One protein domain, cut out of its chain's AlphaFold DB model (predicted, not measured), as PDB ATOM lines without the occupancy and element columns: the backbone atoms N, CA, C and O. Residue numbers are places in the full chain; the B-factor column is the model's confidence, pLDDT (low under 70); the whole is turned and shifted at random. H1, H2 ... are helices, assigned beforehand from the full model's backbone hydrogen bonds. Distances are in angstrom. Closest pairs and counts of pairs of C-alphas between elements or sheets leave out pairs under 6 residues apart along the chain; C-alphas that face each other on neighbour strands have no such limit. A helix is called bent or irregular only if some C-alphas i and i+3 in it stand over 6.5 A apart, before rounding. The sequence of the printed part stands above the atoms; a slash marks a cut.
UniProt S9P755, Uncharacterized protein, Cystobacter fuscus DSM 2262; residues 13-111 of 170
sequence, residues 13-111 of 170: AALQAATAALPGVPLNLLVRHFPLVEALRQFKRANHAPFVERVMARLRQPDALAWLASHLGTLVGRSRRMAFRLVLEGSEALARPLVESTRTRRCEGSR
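AT A GLANCE: This is residues 13 to 111 of the 170 residues of an uncharacterized protein of Cystobacter fuscus DSM 2262 (UniProt S9P755). Seven helices are strung along one long axis: H1 lies side by side with H4 at one end, H3 and H4 make one helical hairpin, the hairpin of H5 and H6 makes the middle with H2 packed on H4 and H5, and H7 leads away at the far end. Residues 100 to 111 of H7 stick out as an arm, which adds to the length. The printed part has 99 residues with seven named helices, H1 to H7 in order, and no named strand, an all-helix domain. It is only just loose, close to compact, with a radius of gyration of the C-alphas of 15.4 A, and spans 59 by 25 by 19 A.

HOW THE PARTS SIT: Start at H7, residues 92 to 111, and look at Leu 88 and Ala 95, whose C-alphas, 5.2 A apart, are the closest of H7 and H6, residues 77 to 90; these two touch only at the corner. H5, residues 62 to 71, forms a hairpin with H6, at a tilt of 34.7 degrees, only just shallow, opposite ways; their closest C-alphas are those of Leu 65 and Val 87, 5.7 A apart. H2, residues 27 to 32, touches H5, with the C-alphas of Leu 27 and Ala 64 closest at 6.2 A. H4, residues 49 to 59, touches H2, where the C-alphas of Leu 30 and Leu 59 are closest at 7.5 A. H3, residues 34 to 42, forms a hairpin with H4; the C-alphas of Arg 41 and Val 52 are closest at 6.2 A. H3 and H6 only just touch, with 3 pairs of C-alphas within 8 A. H1, residues 13 to 24, touches H4 at a shallow tilt of 4 degrees, the same way, with the C-alphas of Thr 19 and Phe 51 closest at 6.3 A. H1 and H7 are apart. Every O i to N i+4 pair is within hydrogen-bond range in H2, H3, H4, H5 and H6, against 6 of 8 in H1 and 13 of 16 in H7.

IN THESE COORDINATES: Find C-alpha 13 at (-49.239, -4.417, 23.879), where H1 begins; it is 17.8 A long and irregular, with C-alphas 20 and 23 7.1 A apart. H4 is 15.1 A long, H5 14.2 A and H6 20.6 A. H7 runs 28.7 A from C-alpha 92 at (-51.581, -26.153, 55.709) to C-alpha 111 at (-28.084, -33.685, 70.401), and is only just irregular, with C-alphas 94 and 97 6.7 A apart.

THE WHOLE: The C-alphas of Ala 13 and Arg 111 are the two farthest apart, 58.9 A. The printed part has no cut and no long link. Mean pLDDT of the printed part is 83.0; look at residues 102 to 111 for values under 70.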
ATOM      1  N   ALA A  13     -48.875  -3.246  24.671       87.50
ATOM      2  CA  ALA A  13     -49.239  -4.417  23.879       87.50
ATOM      3  C   ALA A  13     -48.448  -5.666  24.308       87.50
ATOM      4  O   ALA A  13     -49.033  -6.726  24.529       87.50
ATOM      5  N   ALA A  14     -47.133  -5.537  24.516       86.69
ATOM      6  CA  ALA A  14     -46.297  -6.634  24.998       86.69
ATOM      7  C   ALA A  14     -46.707  -7.103  26.405       86.69
ATOM      8  O   ALA A  14     -46.760  -8.304  26.667       86.69
ATOM      9  N   LEU A  15     -47.039  -6.173  27.308       87.12
ATOM     10  CA  LEU A  15     -47.511  -6.495  28.654       87.12
ATOM     11  C   LEU A  15     -48.846  -7.246  28.612       87.12
ATOM     12  O   LEU A  15     -49.014  -8.225  29.339       87.12
ATOM     13  N   GLN A  16     -49.782  -6.807  27.768       88.56
ATOM     14  CA  GLN A  16     -51.071  -7.470  27.577       88.56
ATOM     15  C   GLN A  16     -50.896  -8.874  26.994       88.56
ATOM     16  O   GLN A  16     -51.424  -9.828  27.562       88.56
ATOM     17  N   ALA A  17     -50.090  -9.021  25.940       89.19
ATOM     18  CA  ALA A  17     -49.801 -10.312  25.321       89.19
ATOM     19  C   ALA A  17     -49.134 -11.286  26.307       89.19
ATOM     20  O   ALA A  17     -49.591 -12.416  26.472       89.19
ATOM     21  N   ALA A  18     -48.109 -10.834  27.040       87.81
ATOM     22  CA  ALA A  18     -47.438 -11.649  28.054       87.81
ATOM     23  C   ALA A  18     -48.396 -12.062  29.182       87.81
ATOM     24  O   ALA A  18     -48.361 -13.189  29.671       87.81
ATOM     25  N   THR A  19     -49.280 -11.152  29.583       88.88
ATOM     26  CA  THR A  19     -50.287 -11.413  30.610       88.88
ATOM     27  C   THR A  19     -51.333 -12.429  30.146       88.88
ATOM     28  O   THR A  19     -51.732 -13.285  30.933       88.88
ATOM     29  N   ALA A  20     -51.767 -12.348  28.887       90.25
ATOM     30  CA  ALA A  20     -52.713 -13.285  28.289       90.25
ATOM     31  C   ALA A  20     -52.102 -14.682  28.095       90.25
ATOM     32  O   ALA A  20     -52.799 -15.677  28.252       90.25
ATOM     33  N   ALA A  21     -50.796 -14.762  27.820       90.75
ATOM     34  CA  ALA A  21     -50.074 -16.026  27.675       90.75
ATOM     35  C   ALA A  21     -49.792 -16.733  29.012       90.75
ATOM     36  O   ALA A  21     -49.582 -17.945  29.033       90.75
ATOM     37  N   LEU A  22     -49.800 -16.002  30.135       90.25
ATOM     38  CA  LEU A  22     -49.417 -16.511  31.455       90.25
ATOM     39  C   LEU A  22     -50.118 -17.822  31.881       90.25
ATOM     40  O   LEU A  22     -49.427 -18.686  32.422       90.25
ATOM     41  N   PRO A  23     -51.432 -18.029  31.657       87.88
ATOM     42  CA  PRO A  23     -52.099 -19.285  32.009       87.88
ATOM     43  C   PRO A  23     -51.550 -20.506  31.260       87.88
ATOM     44  O   PRO A  23     -51.579 -21.606  31.803       87.88
ATOM     45  N   GLY A  24     -51.034 -20.308  30.043       88.06
ATOM     46  CA  GLY A  24     -50.423 -21.357  29.226       88.06
ATOM     47  C   GLY A  24     -48.947 -21.608  29.540       88.06
ATOM     48  O   GLY A  24     -48.362 -22.536  28.987       88.06
ATOM     49  N   VAL A  25     -48.326 -20.806  30.413       90.00
ATOM     50  CA  VAL A  25     -46.921 -20.994  30.783       90.00
ATOM     51  C   VAL A  25     -46.788 -22.214  31.703       90.00
ATOM     52  O   VAL A  25     -47.421 -22.255  32.764       90.00
ATOM     53  N   PRO A  26     -45.926 -23.183  31.357       90.06
ATOM     54  CA  PRO A  26     -45.648 -24.334  32.205       90.06
ATOM     55  C   PRO A  26     -45.183 -23.935  33.616       90.06
ATOM     56  O   PRO A  26     -44.278 -23.115  33.792       90.06
ATOM     57  N   LEU A  27     -45.775 -24.551  34.646       86.62
ATOM     58  CA  LEU A  27     -45.482 -24.244  36.054       86.62
ATOM     59  C   LEU A  27     -44.015 -24.466  36.432       86.62
ATOM     60  O   LEU A  27     -43.450 -23.693  37.201       86.62
ATOM     61  N   ASN A  28     -43.385 -25.495  35.867       86.12
ATOM     62  CA  ASN A  28     -41.969 -25.789  36.077       86.12
ATOM     63  C   ASN A  28     -41.072 -24.603  35.685       86.12
ATOM     64  O   ASN A  28     -40.093 -24.326  36.378       86.12
ATOM     65  N   LEU A  29     -41.412 -23.867  34.620       89.25
ATOM     66  CA  LEU A  29     -40.677 -22.665  34.225       89.25
ATOM     67  C   LEU A  29     -40.878 -21.538  35.237       89.25
ATOM     68  O   LEU A  29     -39.904 -20.917  35.663       89.25
ATOM     69  N   LEU A  30     -42.119 -21.310  35.677       87.81
ATOM     70  CA  LEU A  30     -42.417 -20.274  36.670       87.81
ATOM     71  C   LEU A  30     -41.666 -20.512  37.981       87.81
ATOM     72  O   LEU A  30     -41.106 -19.574  38.549       87.81
ATOM     73  N   VAL A  31     -41.601 -21.762  38.444       85.56
ATOM     74  CA  VAL A  31     -40.899 -22.075  39.688       85.56
ATOM     75  C   VAL A  31     -39.380 -22.070  39.513       85.56
ATOM     76  O   VAL A  31     -38.675 -21.545  40.376       85.56
ATOM     77  N   ARG A  32     -38.842 -22.560  38.385       87.00
ATOM     78  CA  ARG A  32     -37.400 -22.467  38.088       87.00
ATOM     79  C   ARG A  32     -36.909 -21.019  38.113       87.00
ATOM     80  O   ARG A  32     -35.811 -20.744  38.594       87.00
ATOM     81  N   HIS A  33     -37.734 -20.093  37.632       89.94
ATOM     82  CA  HIS A  33     -37.436 -18.663  37.609       89.94
ATOM     83  C   HIS A  33     -37.992 -17.898  38.818       89.94
ATOM     84  O   HIS A  33     -37.943 -16.667  38.843       89.94
ATOM     85  N   PHE A  34     -38.447 -18.593  39.865       89.12
ATOM     86  CA  PHE A  34     -38.983 -17.973  41.074       89.12
ATOM     87  C   PHE A  34     -38.058 -16.915  41.707       89.12
ATOM     88  O   PHE A  34     -38.554 -15.833  42.031       89.12
ATOM     89  N   PRO A  35     -36.728 -17.131  41.844       89.31
ATOM     90  CA  PRO A  35     -35.837 -16.108  42.398       89.31
ATOM     91  C   PRO A  35     -35.853 -14.795  41.603       89.31
ATOM     92  O   PRO A  35     -35.793 -13.713  42.185       89.31
ATOM     93  N   LEU A  36     -35.982 -14.883  40.276       89.69
ATOM     94  CA  LEU A  36     -36.080 -13.716  39.404       89.69
ATOM     95  C   LEU A  36     -37.411 -12.989  39.617       89.69
ATOM     96  O   LEU A  36     -37.420 -11.770  39.773       89.69
ATOM     97  N   VAL A  37     -38.524 -13.723  39.680       89.56
ATOM     98  CA  VAL A  37     -39.852 -13.148  39.955       89.56
ATOM     99  C   VAL A  37     -39.860 -12.438  41.316       89.56
ATOM    100  O   VAL A  37     -40.350 -11.312  41.430       89.56
ATOM    101  N   GLU A  38     -39.252 -13.045  42.339       88.44
ATOM    102  CA  GLU A  38     -39.115 -12.442  43.668       88.44
ATOM    103  C   GLU A  38     -38.276 -11.155  43.629       88.44
ATOM    104  O   GLU A  38     -38.639 -10.161  44.266       88.44
ATOM    105  N   ALA A  39     -37.163 -11.157  42.893       86.94
ATOM    106  CA  ALA A  39     -36.323  -9.976  42.725       86.94
ATOM    107  C   ALA A  39     -37.089  -8.853  42.007       86.94
ATOM    108  O   ALA A  39     -37.132  -7.726  42.498       86.94
ATOM    109  N   LEU A  40     -37.780  -9.166  40.906       86.69
ATOM    110  CA  LEU A  40     -38.593  -8.208  40.148       86.69
ATOM    111  C   LEU A  40     -39.691  -7.571  41.003       86.69
ATOM    112  O   LEU A  40     -39.918  -6.362  40.915       86.69
ATOM    113  N   ARG A  41     -40.316  -8.349  41.892       86.62
ATOM    114  CA  ARG A  41     -41.313  -7.841  42.843       86.62
ATOM    115  C   ARG A  41     -40.735  -6.794  43.798       86.62
ATOM    116  O   ARG A  41     -41.421  -5.840  44.157       86.62
ATOM    117  N   GLN A  42     -39.472  -6.937  44.198       85.38
ATOM    118  CA  GLN A  42     -38.810  -6.002  45.116       85.38
ATOM    119  C   GLN A  42     -38.434  -4.682  44.454       85.38
ATOM    120  O   GLN A  42     -38.472  -3.648  45.116       85.38
ATOM    121  N   PHE A  43     -38.112  -4.703  43.160       83.25
ATOM    122  CA  PHE A  43     -37.777  -3.488  42.416       83.25
ATOM    123  C   PHE A  43     -38.979  -2.559  42.196       83.25
ATOM    124  O   PHE A  43     -38.772  -1.414  41.802       83.25
ATOM    125  N   LYS A  44     -40.216  -3.023  42.448       74.94
ATOM    126  CA  LYS A  44     -41.460  -2.224  42.457       74.94
ATOM    127  C   LYS A  44     -41.623  -1.267  41.265       74.94
ATOM    128  O   LYS A  44     -42.234  -0.208  41.386       74.94
ATOM    129  N   ARG A  45     -41.098  -1.622  40.086       78.31
ATOM    130  CA  ARG A  45     -41.276  -0.796  38.885       78.31
ATOM    131  C   ARG A  45     -42.755  -0.795  38.505       78.31
ATOM    132  O   ARG A  45     -43.288  -1.842  38.140       78.31
ATOM    133  N   ALA A  46     -43.384   0.381  38.546       74.56
ATOM    134  CA  ALA A  46     -44.821   0.552  38.310       74.56
ATOM    135  C   ALA A  46     -45.302  -0.118  37.008       74.56
ATOM    136  O   ALA A  46     -46.344  -0.762  36.994       74.56
ATOM    137  N   ASN A  47     -44.488  -0.068  35.949       77.50
ATOM    138  CA  ASN A  47     -44.828  -0.622  34.634       77.50
ATOM    139  C   ASN A  47     -44.946  -2.157  34.597       77.50
ATOM    140  O   ASN A  47     -45.614  -2.687  33.716       77.50
ATOM    141  N   HIS A  48     -44.282  -2.878  35.507       80.81
ATOM    142  CA  HIS A  48     -44.244  -4.349  35.501       80.81
ATOM    143  C   HIS A  48     -44.926  -4.968  36.722       80.81
ATOM    144  O   HIS A  48     -45.177  -6.173  36.733       80.81
ATOM    145  N   ALA A  49     -45.249  -4.159  37.736       85.62
ATOM    146  CA  ALA A  49     -45.900  -4.621  38.953       85.62
ATOM    147  C   ALA A  49     -47.193  -5.425  38.686       85.62
ATOM    148  O   ALA A  49     -47.311  -6.506  39.264       85.62
ATOM    149  N   PRO A  50     -48.104  -5.016  37.773       87.81
ATOM    150  CA  PRO A  50     -49.318  -5.790  37.500       87.81
ATOM    151  C   PRO A  50     -49.031  -7.199  36.967       87.81
ATOM    152  O   PRO A  50     -49.688  -8.160  37.358       87.81
ATOM    153  N   PHE A  51     -48.024  -7.338  36.103       89.50
ATOM    154  CA  PHE A  51     -47.627  -8.635  35.560       89.50
ATOM    155  C   PHE A  51     -46.969  -9.511  36.625       89.50
ATOM    156  O   PHE A  51     -47.340 -10.672  36.780       89.50
ATOM    157  N   VAL A  52     -46.044  -8.951  37.410       90.81
ATOM    158  CA  VAL A  52     -45.373  -9.688  38.490       90.81
ATOM    159  C   VAL A  52     -46.385 -10.189  39.520       90.81
ATOM    160  O   VAL A  52     -46.305 -11.343  39.935       90.81
ATOM    161  N   GLU A  53     -47.373  -9.378  39.899       90.38
ATOM    162  CA  GLU A  53     -48.415  -9.819  40.831       90.38
ATOM    163  C   GLU A  53     -49.313 -10.911  40.229       90.38
ATOM    164  O   GLU A  53     -49.674 -11.846  40.944       90.38
ATOM    165  N   ARG A  54     -49.591 -10.893  38.916       91.44
ATOM    166  CA  ARG A  54     -50.279 -12.013  38.245       91.44
ATOM    167  C   ARG A  54     -49.448 -13.298  38.252       91.44
ATOM    168  O   ARG A  54     -49.993 -14.364  38.537       91.44
ATOM    169  N   VAL A  55     -48.137 -13.214  38.015       92.81
ATOM    170  CA  VAL A  55     -47.230 -14.371  38.134       92.81
ATOM    171  C   VAL A  55     -47.239 -14.911  39.568       92.81
ATOM    172  O   VAL A  55     -47.384 -16.114  39.781       92.81
ATOM    173  N   MET A  56     -47.159 -14.029  40.567       91.38
ATOM    174  CA  MET A  56     -47.240 -14.413  41.980       91.38
ATOM    175  C   MET A  56     -48.595 -15.027  42.344       91.38
ATOM    176  O   MET A  56     -48.641 -15.950  43.150       91.38
ATOM    177  N   ALA A  57     -49.698 -14.551  41.763       91.00
ATOM    178  CA  ALA A  57     -51.016 -15.151  41.945       91.00
ATOM    179  C   ALA A  57     -51.076 -16.569  41.359       91.00
ATOM    180  O   ALA A  57     -51.603 -17.468  42.012       91.00
ATOM    181  N   ARG A  58     -50.470 -16.808  40.186       91.00
ATOM    182  CA  ARG A  58     -50.364 -18.160  39.610       91.00
ATOM    183  C   ARG A  58     -49.537 -19.094  40.493       91.00
ATOM    184  O   ARG A  58     -49.916 -20.245  40.664       91.00
ATOM    185  N   LEU A  59     -48.458 -18.594  41.096       90.75
ATOM    186  CA  LEU A  59     -47.607 -19.360  42.014       90.75
ATOM    187  C   LEU A  59     -48.282 -19.716  43.350       90.75
ATOM    188  O   LEU A  59     -47.799 -20.605  44.045       90.75
ATOM    189  N   ARG A  60     -49.381 -19.042  43.714       90.75
ATOM    190  CA  ARG A  60     -50.198 -19.367  44.898       90.75
ATOM    191  C   ARG A  60     -51.244 -20.452  44.640       90.75
ATOM    192  O   ARG A  60     -51.913 -20.871  45.577       90.75
ATOM    193  N   GLN A  61     -51.408 -20.888  43.394       90.50
ATOM    194  CA  GLN A  61     -52.329 -21.972  43.063       90.50
ATOM    195  C   GLN A  61     -51.808 -23.308  43.625       90.50
ATOM    196  O   GLN A  61     -50.591 -23.497  43.726       90.50
ATOM    197  N   PRO A  62     -52.697 -24.237  44.017       89.06
ATOM    198  CA  PRO A  62     -52.314 -25.454  44.738       89.06
ATOM    199  C   PRO A  62     -51.346 -26.348  43.949       89.06
ATOM    200  O   PRO A  62     -50.432 -26.933  44.528       89.06
ATOM    201  N   ASP A  63     -51.496 -26.396  42.626       89.44
ATOM    202  CA  ASP A  63     -50.598 -27.084  41.693       89.44
ATOM    203  C   ASP A  63     -49.167 -26.514  41.741       89.44
ATOM    204  O   ASP A  63     -48.187 -27.251  41.872       89.44
ATOM    205  N   ALA A  64     -49.039 -25.187  41.710       89.31
ATOM    206  CA  ALA A  64     -47.761 -24.493  41.806       89.31
ATOM    207  C   ALA A  64     -47.133 -24.622  43.202       89.31
ATOM    208  O   ALA A  64     -45.915 -24.773  43.313       89.31
ATOM    209  N   LEU A  65     -47.946 -24.609  44.264       90.81
ATOM    210  CA  LEU A  65     -47.482 -24.794  45.641       90.81
ATOM    211  C   LEU A  65     -46.941 -26.206  45.885       90.81
ATOM    212  O   LEU A  65     -45.898 -26.347  46.522       90.81
ATOM    213  N   ALA A  66     -47.591 -27.242  45.348       89.31
ATOM    214  CA  ALA A  66     -47.089 -28.616  45.412       89.31
ATOM    215  C   ALA A  66     -45.739 -28.756  44.686       89.31
ATOM    216  O   ALA A  66     -44.800 -29.391  45.185       89.31
ATOM    217  N   TRP A  67     -45.599 -28.094  43.533       90.00
ATOM    218  CA  TRP A  67     -44.335 -28.055  42.801       90.00
ATOM    219  C   TRP A  67     -43.250 -27.295  43.581       90.00
ATOM    220  O   TRP A  67     -42.130 -27.781  43.725       90.00
ATOM    221  N   LEU A  68     -43.579 -26.135  44.156       89.50
ATOM    222  CA  LEU A  68     -42.672 -25.371  45.020       89.50
ATOM    223  C   LEU A  68     -42.205 -26.201  46.217       89.50
ATOM    224  O   LEU A  68     -41.008 -26.230  46.487       89.50
ATOM    225  N   ALA A  69     -43.118 -26.899  46.896       89.44
ATOM    226  CA  ALA A  69     -42.826 -27.724  48.065       89.44
ATOM    227  C   ALA A  69     -41.808 -28.835  47.757       89.44
ATOM    228  O   ALA A  69     -40.839 -28.998  48.502       89.44
ATOM    229  N   SER A  70     -41.976 -29.541  46.633       89.25
ATOM    230  CA  SER A  70     -41.040 -30.588  46.192       89.25
ATOM    231  C   SER A  70     -39.661 -30.045  45.794       89.25
ATOM    232  O   SER A  70     -38.664 -30.753  45.916       89.25
ATOM    233  N   HIS A  71     -39.572 -28.770  45.403       88.31
ATOM    234  CA  HIS A  71     -38.335 -28.140  44.928       88.31
ATOM    235  C   HIS A  71     -37.722 -27.139  45.921       88.31
ATOM    236  O   HIS A  71     -36.741 -26.470  45.607       88.31
ATOM    237  N   LEU A  72     -38.215 -27.060  47.162       88.06
ATOM    238  CA  LEU A  72     -37.652 -26.162  48.185       88.06
ATOM    239  C   LEU A  72     -36.161 -26.403  48.454       88.06
ATOM    240  O   LEU A  72     -35.457 -25.481  48.872       88.06
ATOM    241  N   GLY A  73     -35.685 -27.634  48.248       85.56
ATOM    242  CA  GLY A  73     -34.282 -28.007  48.427       85.56
ATOM    243  C   GLY A  73     -33.333 -27.387  47.399       85.56
ATOM    244  O   GLY A  73     -32.164 -27.198  47.718       85.56
ATOM    245  N   THR A  74     -33.822 -27.034  46.205       87.25
ATOM    246  CA  THR A  74     -32.997 -26.443  45.137       87.25
ATOM    247  C   THR A  74     -32.868 -24.925  45.268       87.25
ATOM    248  O   THR A  74     -31.967 -24.317  44.693       87.25
ATOM    249  N   LEU A  75     -33.753 -24.296  46.047       86.44
ATOM    250  CA  LEU A  75     -33.738 -22.862  46.302       86.44
ATOM    251  C   LEU A  75     -32.773 -22.517  47.442       86.44
ATOM    252  O   LEU A  75     -32.643 -23.242  48.430       86.44
ATOM    253  N   VAL A  76     -32.152 -21.340  47.359       86.44
ATOM    254  CA  VAL A  76     -31.181 -20.867  48.356       86.44
ATOM    255  C   VAL A  76     -31.618 -19.575  49.041       86.44
ATOM    256  O   VAL A  76     -32.379 -18.767  48.506       86.44
ATOM    257  N   GLY A  77     -31.128 -19.387  50.269       88.06
ATOM    258  CA  GLY A  77     -31.192 -18.123  50.999       88.06
ATOM    259  C   GLY A  77     -32.598 -17.530  51.119       88.06
ATOM    260  O   GLY A  77     -33.466 -18.067  51.811       88.06
ATOM    261  N   ARG A  78     -32.795 -16.361  50.502       87.12
ATOM    262  CA  ARG A  78     -34.037 -15.585  50.594       87.12
ATOM    263  C   ARG A  78     -35.188 -16.234  49.828       87.12
ATOM    264  O   ARG A  78     -36.267 -16.362  50.400       87.12
ATOM    265  N   SER A  79     -34.942 -16.717  48.614       87.31
ATOM    266  CA  SER A  79     -35.987 -17.305  47.774       87.31
ATOM    267  C   SER A  79     -36.525 -18.602  48.358       87.31
ATOM    268  O   SER A  79     -37.733 -18.811  48.356       87.31
ATOM    269  N   ARG A  80     -35.680 -19.413  49.006       90.19
ATOM    270  CA  ARG A  80     -36.157 -20.570  49.779       90.19
ATOM    271  C   ARG A  80     -37.103 -20.167  50.911       90.19
ATOM    272  O   ARG A  80     -38.140 -20.795  51.091       90.19
ATOM    273  N   ARG A  81     -36.769 -19.115  51.672       88.88
ATOM    274  CA  ARG A  81     -37.634 -18.605  52.753       88.88
ATOM    275  C   ARG A  81     -38.959 -18.067  52.219       88.88
ATOM    276  O   ARG A  81     -39.984 -18.262  52.862       88.88
ATOM    277  N   MET A  82     -38.935 -17.395  51.069       89.88
ATOM    278  CA  MET A  82     -40.145 -16.867  50.444       89.88
ATOM    279  C   MET A  82     -41.033 -17.988  49.900       89.88
ATOM    280  O   MET A  82     -42.224 -18.002  50.183       89.88
ATOM    281  N   ALA A  83     -40.457 -18.962  49.192       90.19
ATOM    282  CA  ALA A  83     -41.178 -20.134  48.706       90.19
ATOM    283  C   ALA A  83     -41.803 -20.930  49.860       90.19
ATOM    284  O   ALA A  83     -42.978 -21.271  49.811       90.19
ATOM    285  N   PHE A  84     -41.053 -21.145  50.945       89.31
ATOM    286  CA  PHE A  84     -41.572 -21.801  52.147       89.31
ATOM    287  C   PHE A  84     -42.748 -21.031  52.768       89.31
ATOM    288  O   PHE A  84     -43.736 -21.637  53.174       89.31
ATOM    289  N   ARG A  85     -42.674 -19.694  52.802       90.00
ATOM    290  CA  ARG A  85     -43.775 -18.848  53.281       90.00
ATOM    291  C   ARG A  85     -45.016 -18.960  52.395       90.00
ATOM    292  O   ARG A  85     -46.107 -19.076  52.930       90.00
ATOM    293  N   LEU A  86     -44.853 -18.976  51.073       89.38
ATOM    294  CA  LEU A  86     -45.975 -19.155  50.145       89.38
ATOM    295  C   LEU A  86     -46.675 -20.502  50.348       89.38
ATOM    296  O   LEU A  86     -47.899 -20.557  50.329       89.38
ATOM    297  N   VAL A  87     -45.912 -21.573  50.587       90.00
ATOM    298  CA  VAL A  87     -46.483 -22.896  50.887       90.00
ATOM    299  C   VAL A  87     -47.255 -22.877  52.210       90.00
ATOM    300  O   VAL A  87     -48.362 -23.402  52.262       90.00
ATOM    301  N   LEU A  88     -46.721 -22.220  53.247       87.56
ATOM    302  CA  LEU A  88     -47.414 -22.040  54.530       87.56
ATOM    303  C   LEU A  88     -48.718 -21.243  54.405       87.56
ATOM    304  O   LEU A  88     -49.707 -21.610  55.026       87.56
ATOM    305  N   GLU A  89     -48.712 -20.158  53.631       86.31
ATOM    306  CA  GLU A  89     -49.880 -19.288  53.447       86.31
ATOM    307  C   GLU A  89     -50.980 -19.954  52.607       86.31
ATOM    308  O   GLU A  89     -52.156 -19.660  52.801       86.31
ATOM    309  N   GLY A  90     -50.611 -20.823  51.659       80.12
ATOM    310  CA  GLY A  90     -51.549 -21.370  50.679       80.12
ATOM    311  C   GLY A  90     -52.071 -22.780  50.962       80.12
ATOM    312  O   GLY A  90     -53.122 -23.139  50.439       80.12
ATOM    313  N   SER A  91     -51.374 -23.604  51.755       76.00
ATOM    314  CA  SER A  91     -51.853 -24.951  52.091       76.00
ATOM    315  C   SER A  91     -51.213 -25.507  53.363       76.00
ATOM    316  O   SER A  91     -50.062 -25.949  53.372       76.00
ATOM    317  N   GLU A  92     -52.005 -25.575  54.432       74.19
ATOM    318  CA  GLU A  92     -51.581 -26.153  55.709       74.19
ATOM    319  C   GLU A  92     -51.202 -27.642  55.575       74.19
ATOM    320  O   GLU A  92     -50.226 -28.100  56.175       74.19
ATOM    321  N   ALA A  93     -51.905 -28.381  54.709       71.56
ATOM    322  CA  ALA A  93     -51.636 -29.791  54.431       71.56
ATOM    323  C   ALA A  93     -50.255 -30.018  53.789       71.56
ATOM    324  O   ALA A  93     -49.538 -30.938  54.182       71.56
ATOM    325  N   LEU A  94     -49.848 -29.154  52.849       73.88
ATOM    326  CA  LEU A  94     -48.509 -29.206  52.244       73.88
ATOM    327  C   LEU A  94     -47.424 -28.691  53.201       73.88
ATOM    328  O   LEU A  94     -46.278 -29.139  53.153       73.88
ATOM    329  N   ALA A  95     -47.775 -27.765  54.093       70.69
ATOM    330  CA  ALA A  95     -46.838 -27.156  55.023       70.69
ATOM    331  C   ALA A  95     -46.470 -28.050  56.220       70.69
ATOM    332  O   ALA A  95     -45.323 -28.031  56.671       70.69
ATOM    333  N   ARG A  96     -47.407 -28.858  56.728       73.94
ATOM    334  CA  ARG A  96     -47.214 -29.723  57.907       73.94
ATOM    335  C   ARG A  96     -45.966 -30.630  57.836       73.94
ATOM    336  O   ARG A  96     -45.156 -30.568  58.764       73.94
ATOM    337  N   PRO A  97     -45.719 -31.408  56.760       71.75
ATOM    338  CA  PRO A  97     -44.503 -32.228  56.652       71.75
ATOM    339  C   PRO A  97     -43.213 -31.394  56.526       71.75
ATOM    340  O   PRO A  97     -42.140 -31.802  56.987       71.75
ATOM    341  N   LEU A  98     -43.291 -30.190  55.951       72.25
ATOM    342  CA  LEU A  98     -42.145 -29.284  55.831       72.25
ATOM    343  C   LEU A  98     -41.744 -28.668  57.183       72.25
ATOM    344  O   LEU A  98     -40.556 -28.476  57.460       72.25
ATOM    345  N   VAL A  99     -42.721 -28.382  58.045       74.75
ATOM    346  CA  VAL A  99     -42.489 -27.895  59.413       74.75
ATOM    347  C   VAL A  99     -41.907 -29.003  60.295       74.75
ATOM    348  O   VAL A  99     -40.943 -28.772  61.027       74.75
ATOM    349  N   GLU A 100     -42.419 -30.229  60.186       74.25
ATOM    350  CA  GLU A 100     -41.926 -31.353  60.992       74.25
ATOM    351  C   GLU A 100     -40.476 -31.731  60.632       74.25
ATOM    352  O   GLU A 100     -39.621 -31.920  61.503       74.25
ATOM    353  N   SER A 101     -40.143 -31.730  59.338       71.06
ATOM    354  CA  SER A 101     -38.774 -31.986  58.860       71.06
ATOM    355  C   SER A 101     -37.768 -30.884  59.234       71.06
ATOM    356  O   SER A 101     -36.572 -31.148  59.390       71.06
ATOM    357  N   THR A 102     -38.221 -29.641  59.420       66.44
ATOM    358  CA  THR A 102     -37.361 -28.558  59.931       66.44
ATOM    359  C   THR A 102     -37.195 -28.614  61.451       66.44
ATOM    360  O   THR A 102     -36.111 -28.301  61.953       66.44
ATOM    361  N   ARG A 103     -38.220 -29.060  62.190       64.94
ATOM    362  CA  ARG A 103     -38.177 -29.231  63.652       64.94
ATOM    363  C   ARG A 103     -37.224 -30.352  64.074       64.94
ATOM    364  O   ARG A 103     -36.375 -30.136  64.939       64.94
ATOM    365  N   THR A 104     -37.301 -31.502  63.409       61.31
ATOM    366  CA  THR A 104     -36.446 -32.677  63.665       61.31
ATOM    367  C   THR A 104     -34.955 -32.373  63.482       61.31
ATOM    368  O   THR A 104     -34.163 -32.649  64.384       61.31
ATOM    369  N   ARG A 105     -34.561 -31.671  62.406       57.62
ATOM    370  CA  ARG A 105     -33.152 -31.269  62.181       57.62
ATOM    371  C   ARG A 105     -32.591 -30.342  63.263       57.62
ATOM    372  O   ARG A 105     -31.403 -30.413  63.580       57.62
ATOM    373  N   ARG A 106     -33.424 -29.478  63.852       56.12
ATOM    374  CA  ARG A 106     -33.001 -28.567  64.928       56.12
ATOM    375  C   ARG A 106     -32.726 -29.321  66.232       56.12
ATOM    376  O   ARG A 106     -31.780 -28.991  66.943       56.12
ATOM    377  N   CYS A 107     -33.511 -30.358  66.519       52.97
ATOM    378  CA  CYS A 107     -33.317 -31.220  67.684       52.97
ATOM    379  C   CYS A 107     -32.107 -32.155  67.525       52.97
ATOM    380  O   CYS A 107     -31.404 -32.419  68.498       52.97
ATOM    381  N   GLU A 108     -31.812 -32.602  66.306       50.53
ATOM    382  CA  GLU A 108     -30.672 -33.483  66.033       50.53
ATOM    383  C   GLU A 108     -29.321 -32.754  66.084       50.53
ATOM    384  O   GLU A 108     -28.354 -33.276  66.640       50.53
ATOM    385  N   GLY A 109     -29.267 -31.508  65.601       48.00
ATOM    386  CA  GLY A 109     -28.096 -30.639  65.770       48.00
ATOM    387  C   GLY A 109     -27.829 -30.267  67.235       48.00
ATOM    388  O   GLY A 109     -26.679 -30.114  67.631       48.00
ATOM    389  N   SER A 110     -28.879 -30.201  68.063       49.56
ATOM    390  CA  SER A 110     -28.751 -29.972  69.507       49.56
ATOM    391  C   SER A 110     -28.285 -31.216  70.276       49.56
ATOM    392  O   SER A 110     -27.673 -31.068  71.329       49.56
ATOM    393  N   ARG A 111     -28.546 -32.432  69.772       48.28
ATOM    394  CA  ARG A 111     -28.084 -33.685  70.401       48.28
ATOM    395  C   ARG A 111     -26.641 -34.054  70.052       48.28
ATOM    396  O   ARG A 111     -26.004 -34.742  70.836       48.28
TER     397      ARG A 111